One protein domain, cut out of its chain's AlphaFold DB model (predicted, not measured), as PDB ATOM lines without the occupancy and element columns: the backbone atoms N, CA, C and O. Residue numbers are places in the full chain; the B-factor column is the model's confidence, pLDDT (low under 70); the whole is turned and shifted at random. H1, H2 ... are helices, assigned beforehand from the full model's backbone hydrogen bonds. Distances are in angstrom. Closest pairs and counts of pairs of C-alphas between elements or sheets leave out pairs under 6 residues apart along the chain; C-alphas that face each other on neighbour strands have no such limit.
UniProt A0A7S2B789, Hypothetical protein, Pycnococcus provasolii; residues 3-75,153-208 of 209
ATOM      1  N   SER A   3      31.943  31.063  14.801       83.75
ATOM      2  CA  SER A   3      33.415  31.116  14.886       83.75
ATOM      3  C   SER A   3      33.951  31.406  16.292       83.75
ATOM      4  O   SER A   3      35.119  31.167  16.566       83.75
ATOM      5  N   GLU A   4      33.107  31.958  17.164       77.62
ATOM      6  CA  GLU A   4      33.432  32.282  18.558       77.62
ATOM      7  C   GLU A   4      32.988  31.161  19.515       77.62
ATOM      8  O   GLU A   4      33.154  31.297  20.720       77.62
ATOM      9  N   GLY A   5      32.391  30.075  19.003       81.75
ATOM     10  CA  GLY A   5      31.886  28.961  19.809       81.75
ATOM     11  C   GLY A   5      30.642  29.280  20.647       81.75
ATOM     12  O   GLY A   5      30.256  28.474  21.483       81.75
ATOM     13  N   LEU A   6      30.000  30.434  20.431       82.38
ATOM     14  CA  LEU A   6      28.816  30.868  21.190       82.38
ATOM     15  C   LEU A   6      27.511  30.237  20.696       82.38
ATOM     16  O   LEU A   6      26.486  30.359  21.360       82.38
ATOM     17  N   LEU A   7      27.518  29.652  19.499       87.56
ATOM     18  CA  LEU A   7      26.328  29.099  18.871       87.56
ATOM     19  C   LEU A   7      26.707  27.885  18.027       87.56
ATOM     20  O   LEU A   7      27.675  27.946  17.264       87.56
ATOM     21  N   THR A   8      25.937  26.809  18.143       91.25
ATOM     22  CA  THR A   8      26.092  25.624  17.292       91.25
ATOM     23  C   THR A   8      25.555  25.886  15.881       91.25
ATOM     24  O   THR A   8      24.740  26.787  15.663       91.25
ATOM     25  N   GLU A   9      25.997  25.102  14.895       90.88
ATOM     26  CA  GLU A   9      25.500  25.224  13.513       90.88
ATOM     27  C   GLU A   9      23.986  24.969  13.428       90.88
ATOM     28  O   GLU A   9      23.264  25.699  12.743       90.88
ATOM     29  N   ASP A  10      23.486  24.011  14.214       90.62
ATOM     30  CA  ASP A  10      22.060  23.698  14.317       90.62
ATOM     31  C   ASP A  10      21.256  24.873  14.884       90.62
ATOM     32  O   ASP A  10      20.232  25.261  14.318       90.62
ATOM     33  N   GLU A  11      21.714  25.489  15.974       89.75
ATOM     34  CA  GLU A  11      21.072  26.683  16.534       89.75
ATOM     35  C   GLU A  11      21.094  27.846  15.539       89.75
ATOM     36  O   GLU A  11      20.112  28.584  15.419       89.75
ATOM     37  N   ALA A  12      22.181  27.995  14.776       89.19
ATOM     38  CA  ALA A  12      22.312  29.067  13.797       89.19
ATOM     39  C   ALA A  12      21.314  28.886  12.658       89.19
ATOM     40  O   ALA A  12      20.699  29.860  12.219       89.19
ATOM     41  N   SER A  13      21.119  27.645  12.208       89.44
ATOM     42  CA  SER A  13      20.117  27.318  11.195       89.44
ATOM     43  C   SER A  13      18.708  27.703  11.665       89.44
ATOM     44  O   SER A  13      17.976  28.361  10.928       89.44
ATOM     45  N   ARG A  14      18.373  27.423  12.934       86.88
ATOM     46  CA  ARG A  14      17.070  27.741  13.541       86.88
ATOM     47  C   ARG A  14      16.852  29.240  13.751       86.88
ATOM     48  O   ARG A  14      15.734  29.715  13.592       86.88
ATOM     49  N   LEU A  15      17.897  30.000  14.093       86.81
ATOM     50  CA  LEU A  15      17.813  31.466  14.214       86.81
ATOM     51  C   LEU A  15      17.691  32.177  12.860       86.81
ATOM     52  O   LEU A  15      17.159  33.290  12.787       86.81
ATOM     53  N   ASN A  16      18.229  31.567  11.804       85.88
ATOM     54  CA  ASN A  16      18.188  32.105  10.448       85.88
ATOM     55  C   ASN A  16      16.929  31.705   9.678       85.88
ATOM     56  O   ASN A  16      16.723  32.213   8.571       85.88
ATOM     57  N   ASP A  17      16.087  30.845  10.252       83.62
ATOM     58  CA  ASP A  17      14.842  30.447   9.619       83.62
ATOM     59  C   ASP A  17      13.915  31.664   9.422       83.62
ATOM     60  O   ASP A  17      13.909  32.627  10.205       83.62
ATOM     61  N   ARG A  18      13.222  31.700   8.282       57.00
ATOM     62  CA  ARG A  18      12.676  32.948   7.721       57.00
ATOM     63  C   ARG A  18      11.603  33.565   8.625       57.00
ATOM     64  O   ARG A  18      10.597  32.940   8.930       57.00
ATOM     65  N   GLY A  19      11.772  34.852   8.939       67.19
ATOM     66  CA  GLY A  19      10.708  35.699   9.493       67.19
ATOM     67  C   GLY A  19      10.777  35.978  10.992       67.19
ATOM     68  O   GLY A  19       9.892  36.657  11.510       67.19
ATOM     69  N   VAL A  20      11.814  35.522  11.703       72.50
ATOM     70  CA  VAL A  20      11.903  35.814  13.138       72.50
ATOM     71  C   VAL A  20      12.382  37.246  13.395       72.50
ATOM     72  O   VAL A  20      13.567  37.570  13.271       72.50
ATOM     73  N   ALA A  21      11.447  38.101  13.807       71.25
ATOM     74  CA  ALA A  21      11.751  39.395  14.400       71.25
ATOM     75  C   ALA A  21      12.422  39.211  15.778       71.25
ATOM     76  O   ALA A  21      12.047  38.328  16.546       71.25
ATOM     77  N   ALA A  22      13.414  40.051  16.093       81.62
ATOM     78  CA  ALA A  22      14.132  40.059  17.375       81.62
ATOM     79  C   ALA A  22      14.782  38.710  17.772       81.62
ATOM     80  O   ALA A  22      14.528  38.166  18.846       81.62
ATOM     81  N   ARG A  23      15.703  38.201  16.935       88.75
ATOM     82  CA  ARG A  23      16.476  36.957  17.179       88.75
ATOM     83  C   ARG A  23      17.118  36.865  18.573       88.75
ATOM     84  O   ARG A  23      17.248  35.773  19.111       88.75
ATOM     85  N   SER A  24      17.489  37.993  19.179       87.50
ATOM     86  CA  SER A  24      18.038  38.049  20.541       87.50
ATOM     87  C   SER A  24      17.051  37.593  21.624       87.50
ATOM     88  O   SER A  24      17.472  37.048  22.640       87.50
ATOM     89  N   GLN A  25      15.743  37.766  21.416       91.12
ATOM     90  CA  GLN A  25      14.712  37.320  22.359       91.12
ATOM     91  C   GLN A  25      14.419  35.817  22.248       91.12
ATOM     92  O   GLN A  25      13.990  35.215  23.232       91.12
ATOM     93  N   LEU A  26      14.662  35.195  21.086       89.38
ATOM     94  CA  LEU A  26      14.447  33.755  20.884       89.38
ATOM     95  C   LEU A  26      15.315  32.900  21.804       89.38
ATOM     96  O   LEU A  26      14.838  31.905  22.339       89.38
ATOM     97  N   VAL A  27      16.570  33.298  22.007       90.50
ATOM     98  CA  VAL A  27      17.505  32.556  22.863       90.50
ATOM     99  C   VAL A  27      16.949  32.438  24.286       90.50
ATOM    100  O   VAL A  27      17.005  31.371  24.887       90.50
ATOM    101  N   TRP A  28      16.300  33.490  24.795       92.31
ATOM    102  CA  TRP A  28      15.631  33.450  26.100       92.31
ATOM    103  C   TRP A  28      14.428  32.511  26.133       92.31
ATOM    104  O   TRP A  28      14.212  31.848  27.142       92.31
ATOM    105  N   VAL A  29      13.688  32.379  25.028       90.44
ATOM    106  CA  VAL A  29      12.609  31.382  24.916       90.44
ATOM    107  C   VAL A  29      13.175  29.964  24.981       90.44
ATOM    108  O   VAL A  29      12.605  29.108  25.659       90.44
ATOM    109  N   TRP A  30      14.315  29.707  24.331       91.81
ATOM    110  CA  TRP A  30      14.985  28.407  24.410       91.81
ATOM    111  C   TRP A  30      15.425  28.090  25.839       91.81
ATOM    112  O   TRP A  30      15.136  26.996  26.327       91.81
ATOM    113  N   ILE A  31      16.015  29.062  26.538       92.62
ATOM    114  CA  ILE A  31      16.410  28.926  27.946       92.62
ATOM    115  C   ILE A  31      15.193  28.594  28.830       92.62
ATOM    116  O   ILE A  31      15.233  27.619  29.582       92.62
ATOM    117  N   SER A  32      14.084  29.335  28.712       93.12
ATOM    118  CA  SER A  32      12.866  29.054  29.490       93.12
ATOM    119  C   SER A  32      12.275  27.673  29.175       93.12
ATOM    120  O   SER A  32      11.793  26.981  30.076       93.12
ATOM    121  N   SER A  33      12.325  27.247  27.906       92.81
ATOM    122  CA  SER A  33      11.826  25.932  27.481       92.81
ATOM    123  C   SER A  33      12.665  24.781  28.044       92.81
ATOM    124  O   SER A  33      12.111  23.779  28.501       92.81
ATOM    125  N   LEU A  34      13.992  24.950  28.092       91.75
ATOM    126  CA  LEU A  34      14.913  23.983  28.682       91.75
ATOM    127  C   LEU A  34      14.658  23.836  30.184       91.75
ATOM    128  O   LEU A  34      14.584  22.719  30.692       91.75
ATOM    129  N   PHE A  35      14.460  24.956  30.878       92.00
ATOM    130  CA  PHE A  35      14.185  24.945  32.308       92.00
ATOM    131  C   PHE A  35      12.834  24.295  32.632       92.00
ATOM    132  O   PHE A  35      12.744  23.454  33.521       92.00
ATOM    133  N   THR A  36      11.797  24.601  31.843       90.81
ATOM    134  CA  THR A  36      10.481  23.951  31.958       90.81
ATOM    135  C   THR A  36      10.598  22.438  31.787       90.81
ATOM    136  O   THR A  36      10.028  21.682  32.572       90.81
ATOM    137  N   LYS A  37      11.388  21.979  30.807       91.56
ATOM    138  CA  LYS A  37      11.668  20.552  30.627       91.56
ATOM    139  C   LYS A  37      12.329  19.946  31.869       91.56
ATOM    140  O   LYS A  37      11.908  18.885  32.307       91.56
ATOM    141  N   TRP A  38      13.317  20.608  32.472       88.88
ATOM    142  CA  TRP A  38      13.966  20.109  33.692       88.88
ATOM    143  C   TRP A  38      13.044  20.067  34.914       88.88
ATOM    144  O   TRP A  38      13.175  19.148  35.723       88.88
ATOM    145  N   CYS A  39      12.101  21.005  35.030       88.00
ATOM    146  CA  CYS A  39      11.049  20.952  36.046       88.00
ATOM    147  C   CYS A  39      10.117  19.748  35.831       88.00
ATOM    148  O   CYS A  39       9.850  19.012  36.778       88.00
ATOM    149  N   LEU A  40       9.670  19.510  34.592       86.69
ATOM    150  CA  LEU A  40       8.809  18.368  34.244       86.69
ATOM    151  C   LEU A  40       9.516  17.018  34.423       86.69
ATOM    152  O   LEU A  40       8.906  16.061  34.894       86.69
ATOM    153  N   ASP A  41      10.807  16.963  34.092       88.44
ATOM    154  CA  ASP A  41      11.668  15.795  34.294       88.44
ATOM    155  C   ASP A  41      12.025  15.581  35.777       88.44
ATOM    156  O   ASP A  41      12.677  14.594  36.116       88.44
ATOM    157  N   GLY A  42      11.650  16.508  36.667       84.56
ATOM    158  CA  GLY A  42      11.898  16.385  38.097       84.56
ATOM    159  C   GLY A  42      13.371  16.522  38.502       84.56
ATOM    160  O   GLY A  42      13.791  16.017  39.539       84.56
ATOM    161  N   ARG A  43      14.188  17.184  37.678       83.88
ATOM    162  CA  ARG A  43      15.631  17.355  37.935       83.88
ATOM    163  C   ARG A  43      15.947  18.479  38.917       83.88
ATOM    164  O   ARG A  43      17.091  18.603  39.347       83.88
ATOM    165  N   LEU A  44      14.956  19.313  39.217       82.88
ATOM    166  CA  LEU A  44      15.085  20.479  40.077       82.88
ATOM    167  C   LEU A  44      14.266  20.275  41.360       82.88
ATOM    168  O   LEU A  44      13.133  19.793  41.274       82.88
ATOM    169  N   PRO A  45      14.802  20.663  42.531       81.62
ATOM    170  CA  PRO A  45      14.012  20.723  43.758       81.62
ATOM    171  C   PRO A  45      12.892  21.756  43.575       81.62
ATOM    172  O   PRO A  45      13.122  22.756  42.912       81.62
ATOM    173  N   ASP A  46      11.695  21.528  44.118       87.50
ATOM    174  CA  ASP A  46      10.524  22.413  43.930       87.50
ATOM    175  C   ASP A  46      10.317  22.894  42.467       87.50
ATOM    176  O   ASP A  46      10.585  24.055  42.124       87.50
ATOM    177  N   PRO A  47       9.841  22.008  41.569       85.50
ATOM    178  CA  PRO A  47       9.667  22.329  40.155       85.50
ATOM    179  C   PRO A  47       8.790  23.561  39.902       85.50
ATOM    180  O   PRO A  47       9.045  24.299  38.952       85.50
ATOM    181  N   PHE A  48       7.775  23.794  40.740       84.75
ATOM    182  CA  PHE A  48       6.811  24.875  40.551       84.75
ATOM    183  C   PHE A  48       7.397  26.236  40.941       84.75
ATOM    184  O   PHE A  48       7.340  27.177  40.147       84.75
ATOM    185  N   GLY A  49       8.014  26.339  42.126       89.81
ATOM    186  CA  GLY A  49       8.659  27.577  42.569       89.81
ATOM    187  C   GLY A  49       9.804  27.991  41.645       89.81
ATOM    188  O   GLY A  49       9.860  29.137  41.190       89.81
ATOM    189  N   ASN A  50      10.660  27.035  41.275       88.56
ATOM    190  CA  ASN A  50      11.781  27.288  40.375       88.56
ATOM    191  C   ASN A  50      11.329  27.679  38.964       88.56
ATOM    192  O   ASN A  50      11.922  28.576  38.360       88.56
ATOM    193  N   GLN A  51      10.279  27.044  38.429       90.12
ATOM    194  CA  GLN A  51       9.750  27.399  37.111       90.12
ATOM    195  C   GLN A  51       9.224  28.836  37.090       90.12
ATOM    196  O   GLN A  51       9.575  29.590  36.183       90.12
ATOM    197  N   ASN A  52       8.428  29.229  38.088       91.12
ATOM    198  CA  ASN A  52       7.885  30.586  38.175       91.12
ATOM    199  C   ASN A  52       9.003  31.631  38.261       91.12
ATOM    200  O   ASN A  52       8.989  32.610  37.517       91.12
ATOM    201  N   MET A  53      10.013  31.374  39.094       92.38
ATOM    202  CA  MET A  53      11.168  32.259  39.226       92.38
ATOM    203  C   MET A  53      11.942  32.394  37.906       92.38
ATOM    204  O   MET A  53      12.300  33.500  37.496       92.38
ATOM    205  N   MET A  54      12.182  31.287  37.197       92.50
ATOM    206  CA  MET A  54      12.918  31.335  35.933       92.50
ATOM    207  C   MET A  54      12.131  32.034  34.818       92.50
ATOM    208  O   MET A  54      12.716  32.761  34.004       92.50
ATOM    209  N   LEU A  55      10.810  31.842  34.771       93.38
ATOM    210  CA  LEU A  55       9.940  32.554  33.836       93.38
ATOM    211  C   LEU A  55       9.951  34.063  34.109       93.38
ATOM    212  O   LEU A  55      10.091  34.830  33.158       93.38
ATOM    213  N   GLU A  56       9.922  34.485  35.376       95.31
ATOM    214  CA  GLU A  56      10.021  35.898  35.764       95.31
ATOM    215  C   GLU A  56      11.352  36.526  35.313       95.31
ATOM    216  O   GLU A  56      11.372  37.605  34.713       95.31
ATOM    217  N   TYR A  57      12.485  35.846  35.528       94.50
ATOM    218  CA  TYR A  57      13.783  36.334  35.044       94.50
ATOM    219  C   TYR A  57      13.851  36.405  33.516       94.50
ATOM    220  O   TYR A  57      14.383  37.371  32.962       94.50
ATOM    221  N   SER A  58      13.282  35.413  32.831       94.56
ATOM    222  CA  SER A  58      13.239  35.376  31.367       94.56
ATOM    223  C   SER A  58      12.364  36.497  30.798       94.56
ATOM    224  O   SER A  58      12.722  37.113  29.791       94.56
ATOM    225  N   GLU A  59      11.242  36.804  31.454       94.19
ATOM    226  CA  GLU A  59      10.376  37.933  31.118       94.19
ATOM    227  C   GLU A  59      11.124  39.260  31.287       94.19
ATOM    228  O   GLU A  59      11.181  40.061  30.351       94.19
ATOM    229  N   ARG A  60      11.783  39.463  32.438       96.00
ATOM    230  CA  ARG A  60      12.603  40.655  32.698       96.00
ATOM    231  C   ARG A  60      13.680  40.833  31.633       96.00
ATOM    232  O   ARG A  60      13.800  41.921  31.073       96.00
ATOM    233  N   ALA A  61      14.423  39.778  31.304       93.62
ATOM    234  CA  ALA A  61      15.466  39.832  30.285       93.62
ATOM    235  C   ALA A  61      14.906  40.194  28.899       93.62
ATOM    236  O   ALA A  61      15.423  41.092  28.232       93.62
ATOM    237  N   ARG A  62      13.804  39.555  28.482       94.12
ATOM    238  CA  ARG A  62      13.123  39.875  27.218       94.12
ATOM    239  C   ARG A  62      12.631  41.319  27.172       94.12
ATOM    240  O   ARG A  62      12.808  41.969  26.141       94.12
ATOM    241  N   ASN A  63      12.061  41.821  28.266       93.88
ATOM    242  CA  ASN A  63      11.579  43.197  28.365       93.88
ATOM    243  C   ASN A  63      12.732  44.202  28.226       93.88
ATOM    244  O   ASN A  63      12.600  45.167  27.478       93.88
ATOM    245  N   GLN A  64      13.892  43.942  28.842       94.31
ATOM    246  CA  GLN A  64      15.078  44.800  28.693       94.31
ATOM    247  C   GLN A  64      15.650  44.777  27.268       94.31
ATOM    248  O   GLN A  64      15.983  45.821  26.709       94.31
ATOM    249  N   ILE A  65      15.709  43.602  26.633       93.19
ATOM    250  CA  ILE A  65      16.126  43.490  25.226       93.19
ATOM    251  C   ILE A  65      15.151  44.245  24.317       93.19
ATOM    252  O   ILE A  65      15.577  44.959  23.411       93.19
ATOM    253  N   GLY A  66      13.845  44.091  24.556       92.31
ATOM    254  CA  GLY A  66      12.797  44.811  23.835       92.31
ATOM    255  C   GLY A  66      12.915  46.322  24.002       92.31
ATOM    256  O   GLY A  66      12.798  47.043  23.017       92.31
ATOM    257  N   PHE A  67      13.226  46.794  25.210       92.12
ATOM    258  CA  PHE A  67      13.462  48.207  25.487       92.12
ATOM    259  C   PHE A  67      14.642  48.760  24.678       92.12
ATOM    260  O   PHE A  67      14.488  49.768  23.992       92.12
ATOM    261  N   ILE A  68      15.791  48.076  24.673       90.62
ATOM    262  CA  ILE A  68      16.961  48.495  23.881       90.62
ATOM    263  C   ILE A  68      16.633  48.494  22.382       90.62
ATOM    264  O   ILE A  68      16.951  49.446  21.673       90.62
ATOM    265  N   LEU A  69      15.963  47.447  21.893       90.62
ATOM    266  CA  LEU A  69      15.566  47.348  20.488       90.62
ATOM    267  C   LEU A  69      14.571  48.452  20.099       90.62
ATOM    268  O   LEU A  69      14.650  48.984  18.994       90.62
ATOM    269  N   ALA A  70      13.660  48.818  21.002       89.69
ATOM    270  CA  ALA A  70      12.746  49.933  20.808       89.69
ATOM    271  C   ALA A  70      13.504  51.261  20.716       89.69
ATOM    272  O   ALA A  70      13.240  52.009  19.788       89.69
ATOM    273  N   GLN A  71      14.486  51.520  21.587       88.00
ATOM    274  CA  GLN A  71      15.320  52.730  21.512       88.00
ATOM    275  C   GLN A  71      16.159  52.793  20.226       88.00
ATOM    276  O   GLN A  71      16.338  53.861  19.653       88.00
ATOM    277  N   LEU A  72      16.650  51.651  19.735       86.94
ATOM    278  CA  LEU A  72      17.402  51.590  18.476       86.94
ATOM    279  C   LEU A  72      16.519  51.835  17.243       86.94
ATOM    280  O   LEU A  72      16.970  52.456  16.280       86.94
ATOM    281  N   ASN A  73      15.281  51.336  17.264       86.25
ATOM    282  CA  ASN A  73      14.356  51.431  16.133       86.25
ATOM    283  C   ASN A  73      13.530  52.724  16.136       86.25
ATOM    284  O   ASN A  73      13.207  53.246  15.072       86.25
ATOM    285  N   MET A  74      13.167  53.235  17.314       83.25
ATOM    286  CA  MET A  74      12.436  54.489  17.481       83.25
ATOM    287  C   MET A  74      13.431  55.634  17.630       83.25
ATOM    288  O   MET A  74      13.728  56.090  18.731       83.25
ATOM    289  N   GLN A  75      13.951  56.097  16.500       81.44
ATOM    290  CA  GLN A  75      14.689  57.355  16.452       81.44
ATOM    291  C   GLN A  75      13.716  58.532  16.582       81.44
ATOM    292  O   GLN A  75      12.523  58.402  16.283       81.44
ATOM    293  N   ASP A 153      30.277  53.319  16.959       81.75
ATOM    294  CA  ASP A 153      31.688  52.962  17.190       81.75
ATOM    295  C   ASP A 153      32.561  54.231  17.335       81.75
ATOM    296  O   ASP A 153      33.696  54.299  16.859       81.75
ATOM    297  N   GLY A 154      31.996  55.285  17.931       81.94
ATOM    298  CA  GLY A 154      32.658  56.550  18.233       81.94
ATOM    299  C   GLY A 154      33.464  56.511  19.533       81.94
ATOM    300  O   GLY A 154      33.326  55.624  20.372       81.94
ATOM    301  N   TYR A 155      34.333  57.508  19.721       84.25
ATOM    302  CA  TYR A 155      35.227  57.583  20.886       84.25
ATOM    303  C   TYR A 155      34.480  57.761  22.220       84.25
ATOM    304  O   TYR A 155      34.939  57.300  23.263       84.25
ATOM    305  N   THR A 156      33.334  58.438  22.186       86.81
ATOM    306  CA  THR A 156      32.475  58.727  23.344       86.81
ATOM    307  C   THR A 156      31.376  57.687  23.560       86.81
ATOM    308  O   THR A 156      30.629  57.792  24.532       86.81
ATOM    309  N   ASP A 157      31.264  56.712  22.661       89.56
ATOM    310  CA  ASP A 157      30.190  55.723  22.661       89.56
ATOM    311  C   ASP A 157      30.487  54.556  23.607       89.56
ATOM    312  O   ASP A 157      31.591  54.388  24.143       89.56
ATOM    313  N   TYR A 158      29.487  53.702  23.823       88.12
ATOM    314  CA  TYR A 158      29.680  52.501  24.621       88.12
ATOM    315  C   TYR A 158      30.639  51.526  23.933       88.12
ATOM    316  O   TYR A 158      30.384  51.017  22.844       88.12
ATOM    317  N   SER A 159      31.726  51.167  24.623       87.62
ATOM    318  CA  SER A 159      32.665  50.168  24.110       87.62
ATOM    319  C   SER A 159      32.072  48.756  24.170       87.62
ATOM    320  O   SER A 159      32.211  48.031  25.163       87.62
ATOM    321  N   PHE A 160      31.464  48.319  23.065       84.06
ATOM    322  CA  PHE A 160      30.942  46.956  22.928       84.06
ATOM    323  C   PHE A 160      32.017  45.884  23.108       84.06
ATOM    324  O   PHE A 160      31.721  44.798  23.603       84.06
ATOM    325  N   LYS A 161      33.271  46.174  22.744       83.62
ATOM    326  CA  LYS A 161      34.393  45.240  22.930       83.62
ATOM    327  C   LYS A 161      34.647  44.964  24.411       83.62
ATOM    328  O   LYS A 161      34.743  43.803  24.805       83.62
ATOM    329  N   VAL A 162      34.701  46.016  25.232       86.88
ATOM    330  CA  VAL A 162      34.882  45.881  26.687       86.88
ATOM    331  C   VAL A 162      33.675  45.190  27.309       86.88
ATOM    332  O   VAL A 162      33.850  44.279  28.115       86.88
ATOM    333  N   PHE A 163      32.462  45.567  26.898       86.31
ATOM    334  CA  PHE A 163      31.237  44.939  27.387       86.31
ATOM    335  C   PHE A 163      31.200  43.431  27.093       86.31
ATOM    336  O   PHE A 163      30.982  42.636  28.002       86.31
ATOM    337  N   ARG A 164      31.493  43.017  25.851       83.25
ATOM    338  CA  ARG A 164      31.539  41.596  25.461       83.25
ATOM    339  C   ARG A 164      32.603  40.815  26.225       83.25
ATOM    340  O   ARG A 164      32.324  39.711  26.675       83.25
ATOM    341  N   SER A 165      33.800  41.385  26.378       83.88
ATOM    342  CA  SER A 165      34.890  40.748  27.124       83.88
ATOM    343  C   SER A 165      34.519  40.537  28.595       83.88
ATOM    344  O   SER A 165      34.688  39.441  29.122       83.88
ATOM    345  N   ARG A 166      33.923  41.548  29.244       88.44
ATOM    346  CA  ARG A 166      33.434  41.426  30.626       88.44
ATOM    347  C   ARG A 166      32.344  40.370  30.754       88.44
ATOM    348  O   ARG A 166      32.472  39.501  31.605       88.44
ATOM    349  N   LEU A 167      31.343  40.396  29.874       87.50
ATOM    350  CA  LEU A 167      30.250  39.427  29.899       87.50
ATOM    351  C   LEU A 167      30.758  37.988  29.719       87.50
ATOM    352  O   LEU A 167      30.346  37.095  30.449       87.50
ATOM    353  N   ALA A 168      31.685  37.766  28.783       84.12
ATOM    354  CA  ALA A 168      32.291  36.454  28.580       84.12
ATOM    355  C   ALA A 168      33.052  35.976  29.829       84.12
ATOM    356  O   ALA A 168      32.874  34.836  30.253       84.12
ATOM    357  N   ASN A 169      33.846  36.857  30.448       85.81
ATOM    358  CA  ASN A 169      34.586  36.539  31.671       85.81
ATOM    359  C   ASN A 169      33.652  36.252  32.857       85.81
ATOM    360  O   ASN A 169      33.918  35.337  33.629       85.81
ATOM    361  N   GLU A 170      32.555  36.998  32.997       89.44
ATOM    362  CA  GLU A 170      31.546  36.774  34.040       89.44
ATOM    363  C   GLU A 170      30.829  35.433  33.848       89.44
ATOM    364  O   GLU A 170      30.740  34.643  34.789       89.44
ATOM    365  N   CYS A 171      30.379  35.127  32.626       85.38
ATOM    366  CA  CYS A 171      29.761  33.838  32.316       85.38
ATOM    367  C   CYS A 171      30.721  32.666  32.569       85.38
ATOM    368  O   CYS A 171      30.309  31.661  33.151       85.38
ATOM    369  N   GLN A 172      31.992  32.805  32.178       83.19
ATOM    370  CA  GLN A 172      33.017  31.797  32.448       83.19
ATOM    371  C   GLN A 172      33.234  31.620  33.956       83.19
ATOM    372  O   GLN A 172      33.229  30.494  34.442       83.19
ATOM    373  N   ALA A 173      33.334  32.716  34.712       83.25
ATOM    374  CA  ALA A 173      33.501  32.665  36.161       83.25
ATOM    375  C   ALA A 173      32.313  31.987  36.865       83.25
ATOM    376  O   ALA A 173      32.521  31.215  37.799       83.25
ATOM    377  N   PHE A 174      31.074  32.224  36.418       86.06
ATOM    378  CA  PHE A 174      29.898  31.525  36.952       86.06
ATOM    379  C   PHE A 174      29.926  30.029  36.651       86.06
ATOM    380  O   PHE A 174      29.586  29.219  37.515       86.06
ATOM    381  N   PHE A 175      30.356  29.656  35.447       83.75
ATOM    382  CA  PHE A 175      30.499  28.257  35.070       83.75
ATOM    383  C   PHE A 175      31.586  27.558  35.900       83.75
ATOM    384  O   PHE A 175      31.337  26.498  36.475       83.75
ATOM    385  N   ASP A 176      32.751  28.192  36.052       79.94
ATOM    386  CA  ASP A 176      33.865  27.677  36.849       79.94
ATOM    387  C   ASP A 176      33.488  27.554  38.334       79.94
ATOM    388  O   ASP A 176      33.769  26.533  38.963       79.94
ATOM    389  N   ALA A 177      32.783  28.544  38.889       84.19
ATOM    390  CA  ALA A 177      32.285  28.499  40.264       84.19
ATOM    391  C   ALA A 177      31.262  27.370  40.486       84.19
ATOM    392  O   ALA A 177      31.225  26.771  41.562       84.19
ATOM    393  N   GLY A 178      30.447  27.057  39.472       80.75
ATOM    394  CA  GLY A 178      29.523  25.921  39.502       80.75
ATOM    395  C   GLY A 178      30.226  24.563  39.411       80.75
ATOM    396  O   GLY A 178      29.783  23.596  40.033       80.75
ATOM    397  N   LEU A 179      31.334  24.479  38.667       77.75
ATOM    398  CA  LEU A 179      32.140  23.261  38.542       77.75
ATOM    399  C   LEU A 179      32.997  22.976  39.783       77.75
ATOM    400  O   LEU A 179      33.143  21.807  40.156       77.75
ATOM    401  N   TYR A 180      33.534  24.024  40.420       77.19
ATOM    402  CA  TYR A 180      34.470  23.943  41.550       77.19
ATOM    403  C   TYR A 180      33.979  24.729  42.781       77.19
ATOM    404  O   TYR A 180      34.628  25.684  43.216       77.19
ATOM    405  N   PRO A 181      32.836  24.358  43.380       79.44
ATOM    406  CA  PRO A 181      32.359  25.017  44.580       79.44
ATOM    407  C   PRO A 181      33.275  24.715  45.782       79.44
ATOM    408  O   PRO A 181      33.807  23.607  45.900       79.44
ATOM    409  N   PRO A 182      33.411  25.652  46.740       79.19
ATOM    410  CA  PRO A 182      34.395  25.569  47.826       79.19
ATOM    411  C   PRO A 182      34.151  24.422  48.818       79.19
ATOM    412  O   PRO A 182      35.034  24.092  49.604       79.19
ATOM    413  N   TYR A 183      32.961  23.816  48.805       77.75
ATOM    414  CA  TYR A 183      32.619  22.677  49.657       77.75
ATOM    415  C   TYR A 183      33.004  21.318  49.048       77.75
ATOM    416  O   TYR A 183      32.876  20.294  49.722       77.75
ATOM    417  N   VAL A 184      33.449  21.272  47.786       69.62
ATOM    418  CA  VAL A 184      33.896  20.030  47.147       69.62
ATOM    419  C   VAL A 184      35.406  19.869  47.347       69.62
ATOM    420  O   VAL A 184      36.163  20.775  47.001       69.62
ATOM    421  N   PRO A 185      35.875  18.733  47.904       70.88
ATOM    422  CA  PRO A 185      37.302  18.478  48.064       70.88
ATOM    423  C   PRO A 185      38.012  18.497  46.706       70.88
ATOM    424  O   PRO A 185      37.480  17.970  45.730       70.88
ATOM    425  N   VAL A 186      39.241  19.021  46.664       68.81
ATOM    426  CA  VAL A 186      40.069  19.173  45.444       68.81
ATOM    427  C   VAL A 186      40.233  17.856  44.661       68.81
ATOM    428  O   VAL A 186      40.421  17.853  43.447       68.81
ATOM    429  N   GLU A 187      40.112  16.719  45.342       70.75
ATOM    430  CA  GLU A 187      40.219  15.373  44.771       70.75
ATOM    431  C   GLU A 187      39.006  14.966  43.909       70.75
ATOM    432  O   GLU A 187      39.119  14.083  43.053       70.75
ATOM    433  N   ARG A 188      37.840  15.608  44.084       61.78
ATOM    434  CA  ARG A 188      36.598  15.273  43.373       61.78
ATOM    435  C   ARG A 188      36.384  16.241  42.203       61.78
ATOM    436  O   ARG A 188      35.910  17.355  42.373       61.78
ATOM    437  N   LYS A 189      36.702  15.786  40.985       58.31
ATOM    438  CA  LYS A 189      36.719  16.617  39.760       58.31
ATOM    439  C   LYS A 189      35.357  17.122  39.257       58.31
ATOM    440  O   LYS A 189      35.332  17.955  38.361       58.31
ATOM    441  N   THR A 190      34.234  16.624  39.774       56.44
ATOM    442  CA  THR A 190      32.893  17.004  39.297       56.44
ATOM    443  C   THR A 190      31.945  17.217  40.467       56.44
ATOM    444  O   THR A 190      31.422  16.256  41.035       56.44
ATOM    445  N   ALA A 191      31.703  18.477  40.813       55.03
ATOM    446  CA  ALA A 191      30.731  18.865  41.829       55.03
ATOM    447  C   ALA A 191      29.268  18.765  41.360       55.03
ATOM    448  O   ALA A 191      28.362  18.631  42.175       55.03
ATOM    449  N   ALA A 192      29.044  18.818  40.044       53.38
ATOM    450  CA  ALA A 192      27.745  19.118  39.441       53.38
ATOM    451  C   ALA A 192      26.806  17.915  39.224       53.38
ATOM    452  O   ALA A 192      25.789  18.047  38.544       53.38
ATOM    453  N   VAL A 193      27.104  16.740  39.784       54.72
ATOM    454  CA  VAL A 193      26.117  15.653  39.811       54.72
ATOM    455  C   VAL A 193      25.264  15.861  41.053       54.72
ATOM    456  O   VAL A 193      25.594  15.363  42.129       54.72
ATOM    457  N   LEU A 194      24.169  16.615  40.909       49.53
ATOM    458  CA  LEU A 194      23.071  16.509  41.868       49.53
ATOM    459  C   LEU A 194      22.742  15.011  41.981       49.53
ATOM    460  O   LEU A 194      22.554  14.368  40.940       49.53
ATOM    461  N   PRO A 195      22.731  14.416  43.190       47.28
ATOM    462  CA  PRO A 195      22.290  13.036  43.328       47.28
ATOM    463  C   PRO A 195      20.891  12.934  42.707       47.28
ATOM    464  O   PRO A 195      20.124  13.891  42.851       47.28
ATOM    465  N   PRO A 196      20.557  11.841  41.993       43.94
ATOM    466  CA  PRO A 196      19.221  11.663  41.442       43.94
ATOM    467  C   PRO A 196      18.223  11.837  42.585       43.94
ATOM    468  O   PRO A 196      18.154  11.011  43.495       43.94
ATOM    469  N   GLN A 197      17.518  12.967  42.585       45.59
ATOM    470  CA  GLN A 197      16.476  13.210  43.560       45.59
ATOM    471  C   GLN A 197      15.333  12.301  43.134       45.59
ATOM    472  O   GLN A 197      14.677  12.539  42.121       45.59
ATOM    473  N   PHE A 198      15.154  11.196  43.856       41.56
ATOM    474  CA  PHE A 198      13.949  10.395  43.738       41.56
ATOM    475  C   PHE A 198      12.796  11.285  44.194       41.56
ATOM    476  O   PHE A 198      12.527  11.410  45.386       41.56
ATOM    477  N   LEU A 199      12.145  11.953  43.242       44.69
ATOM    478  CA  LEU A 199      10.828  12.531  43.450       44.69
ATOM    479  C   LEU A 199       9.870  11.362  43.624       44.69
ATOM    480  O   LEU A 199       9.227  10.897  42.681       44.69
ATOM    481  N   GLU A 200       9.790  10.861  44.853       44.94
ATOM    482  CA  GLU A 200       8.590  10.191  45.301       44.94
ATOM    483  C   GLU A 200       7.495  11.245  45.165       44.94
ATOM    484  O   GLU A 200       7.485  12.248  45.875       44.94
ATOM    485  N   ARG A 201       6.690  11.104  44.108       43.72
ATOM    486  CA  ARG A 201       5.580  11.984  43.751       43.72
ATOM    487  C   ARG A 201       4.764  12.267  45.014       43.72
ATOM    488  O   ARG A 201       3.842  11.522  45.330       43.72
ATOM    489  N   GLN A 202       5.039  13.380  45.690       42.34
ATOM    490  CA  GLN A 202       4.076  14.024  46.570       42.34
ATOM    491  C   GLN A 202       3.035  14.673  45.659       42.34
ATOM    492  O   GLN A 202       2.942  15.889  45.524       42.34
ATOM    493  N   ILE A 203       2.271  13.827  44.961       44.31
ATOM    494  CA  ILE A 203       0.947  14.211  44.507       44.31
ATOM    495  C   ILE A 203       0.222  14.510  45.807       44.31
ATOM    496  O   ILE A 203      -0.042  13.605  46.595       44.31
ATOM    497  N   SER A 204       0.017  15.799  46.057       41.84
ATOM    498  CA  SER A 204      -0.794  16.293  47.153       41.84
ATOM    499  C   SER A 204      -2.070  15.455  47.237       41.84
ATOM    500  O   SER A 204      -2.917  15.500  46.344       41.84
ATOM    501  N   SER A 205      -2.205  14.680  48.311       46.44
ATOM    502  CA  SER A 205      -3.443  13.981  48.651       46.44
ATOM    503  C   SER A 205      -4.593  14.958  48.932       46.44
ATOM    504  O   SER A 205      -5.735  14.530  49.015       46.44
ATOM    505  N   ALA A 206      -4.327  16.270  48.985       44.69
ATOM    506  CA  ALA A 206      -5.337  17.310  49.164       44.69
ATOM    507  C   ALA A 206      -6.155  17.633  47.896       44.69
ATOM    508  O   ALA A 206      -6.970  18.546  47.924       44.69
ATOM    509  N   MET A 207      -5.948  16.929  46.772       43.12
ATOM    510  CA  MET A 207      -6.829  17.032  45.592       43.12
ATOM    511  C   MET A 207      -7.983  16.011  45.586       43.12
ATOM    512  O   MET A 207      -8.785  16.027  44.655       43.12
ATOM    513  N   TYR A 208      -8.071  15.133  46.595       42.41
ATOM    514  CA  TYR A 208      -9.115  14.103  46.715       42.41
ATOM    515  C   TYR A 208      -9.846  14.113  48.073       42.41
ATOM    516  O   TYR A 208     -10.400  13.087  48.463       42.41
TER     517      TYR A 208
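AT A GLANCE: This is residues 3 to 75 and 153 to 208 of the 209 residues of the protein "Hypothetical protein" of Pycnococcus provasolii (UniProt A0A7S2B789). A long helical hairpin, H2 and H3 side by side, has the short helix H1 near the beginning of H2, while a separate helix, H4, runs nearly the same way as H2 across an open gap. After H4 a long tail without a named element runs across to the hairpin's linked end and on past it, and residues 202 to 208 stick out. The 129 printed residues hold four named helices, in the order H1, H2, H3, H4, and no named strand; the class is all helix. The whole is loose, with a radius of gyration of the C-alphas of 19.7 A and spans of 60 by 47 by 28 A.

HOW THE PARTS SIT: Start at H1, residues 9 to 16, and go on to H2, residues 23 to 40: they are close but not clearly touching, their closest C-alphas, of Leu 15 and Arg 23, being 6.4 A apart. They run opposite ways at a steep tilt of 59 degrees. Next comes H3, residues 47 to 73, which touches H2, with the closest C-alphas, of Cys 39 and Pro 47, 4.5 A apart. These two form a hairpin, running opposite ways at a shallow tilt of 3 degrees. H4, residues 160 to 179, is apart from H1, H2 and H3. In H1, H3 and H4 every O i to N i+4 pair is within hydrogen-bond range; in H2, 12 of 14 are.

IN THESE COORDINATES: Find C-alpha 9 at (25.500, 25.224, 13.513), where H1 begins its 10.5 A. H2 covers 26.4 A, and H3 runs 38.0 A from C-alpha 47 at (9.667, 22.329, 40.155). H4 ends, after 28.4 A, at C-alpha 179, at (32.140, 23.261, 38.542).

THE WHOLE: The C-alphas farthest apart, of Tyr 155 and Tyr 208, are 67.3 A apart. Residues 76 to 152 are not printed, and C-alphas 75 and 153 are 17.6 A apart across the cut. H1 to H2 and H2 to H3 are short links, and residues 180 to 208 hold no named element. The pLDDT is under 70 at residues 18 to 19, 184, 186 and 188 to 208.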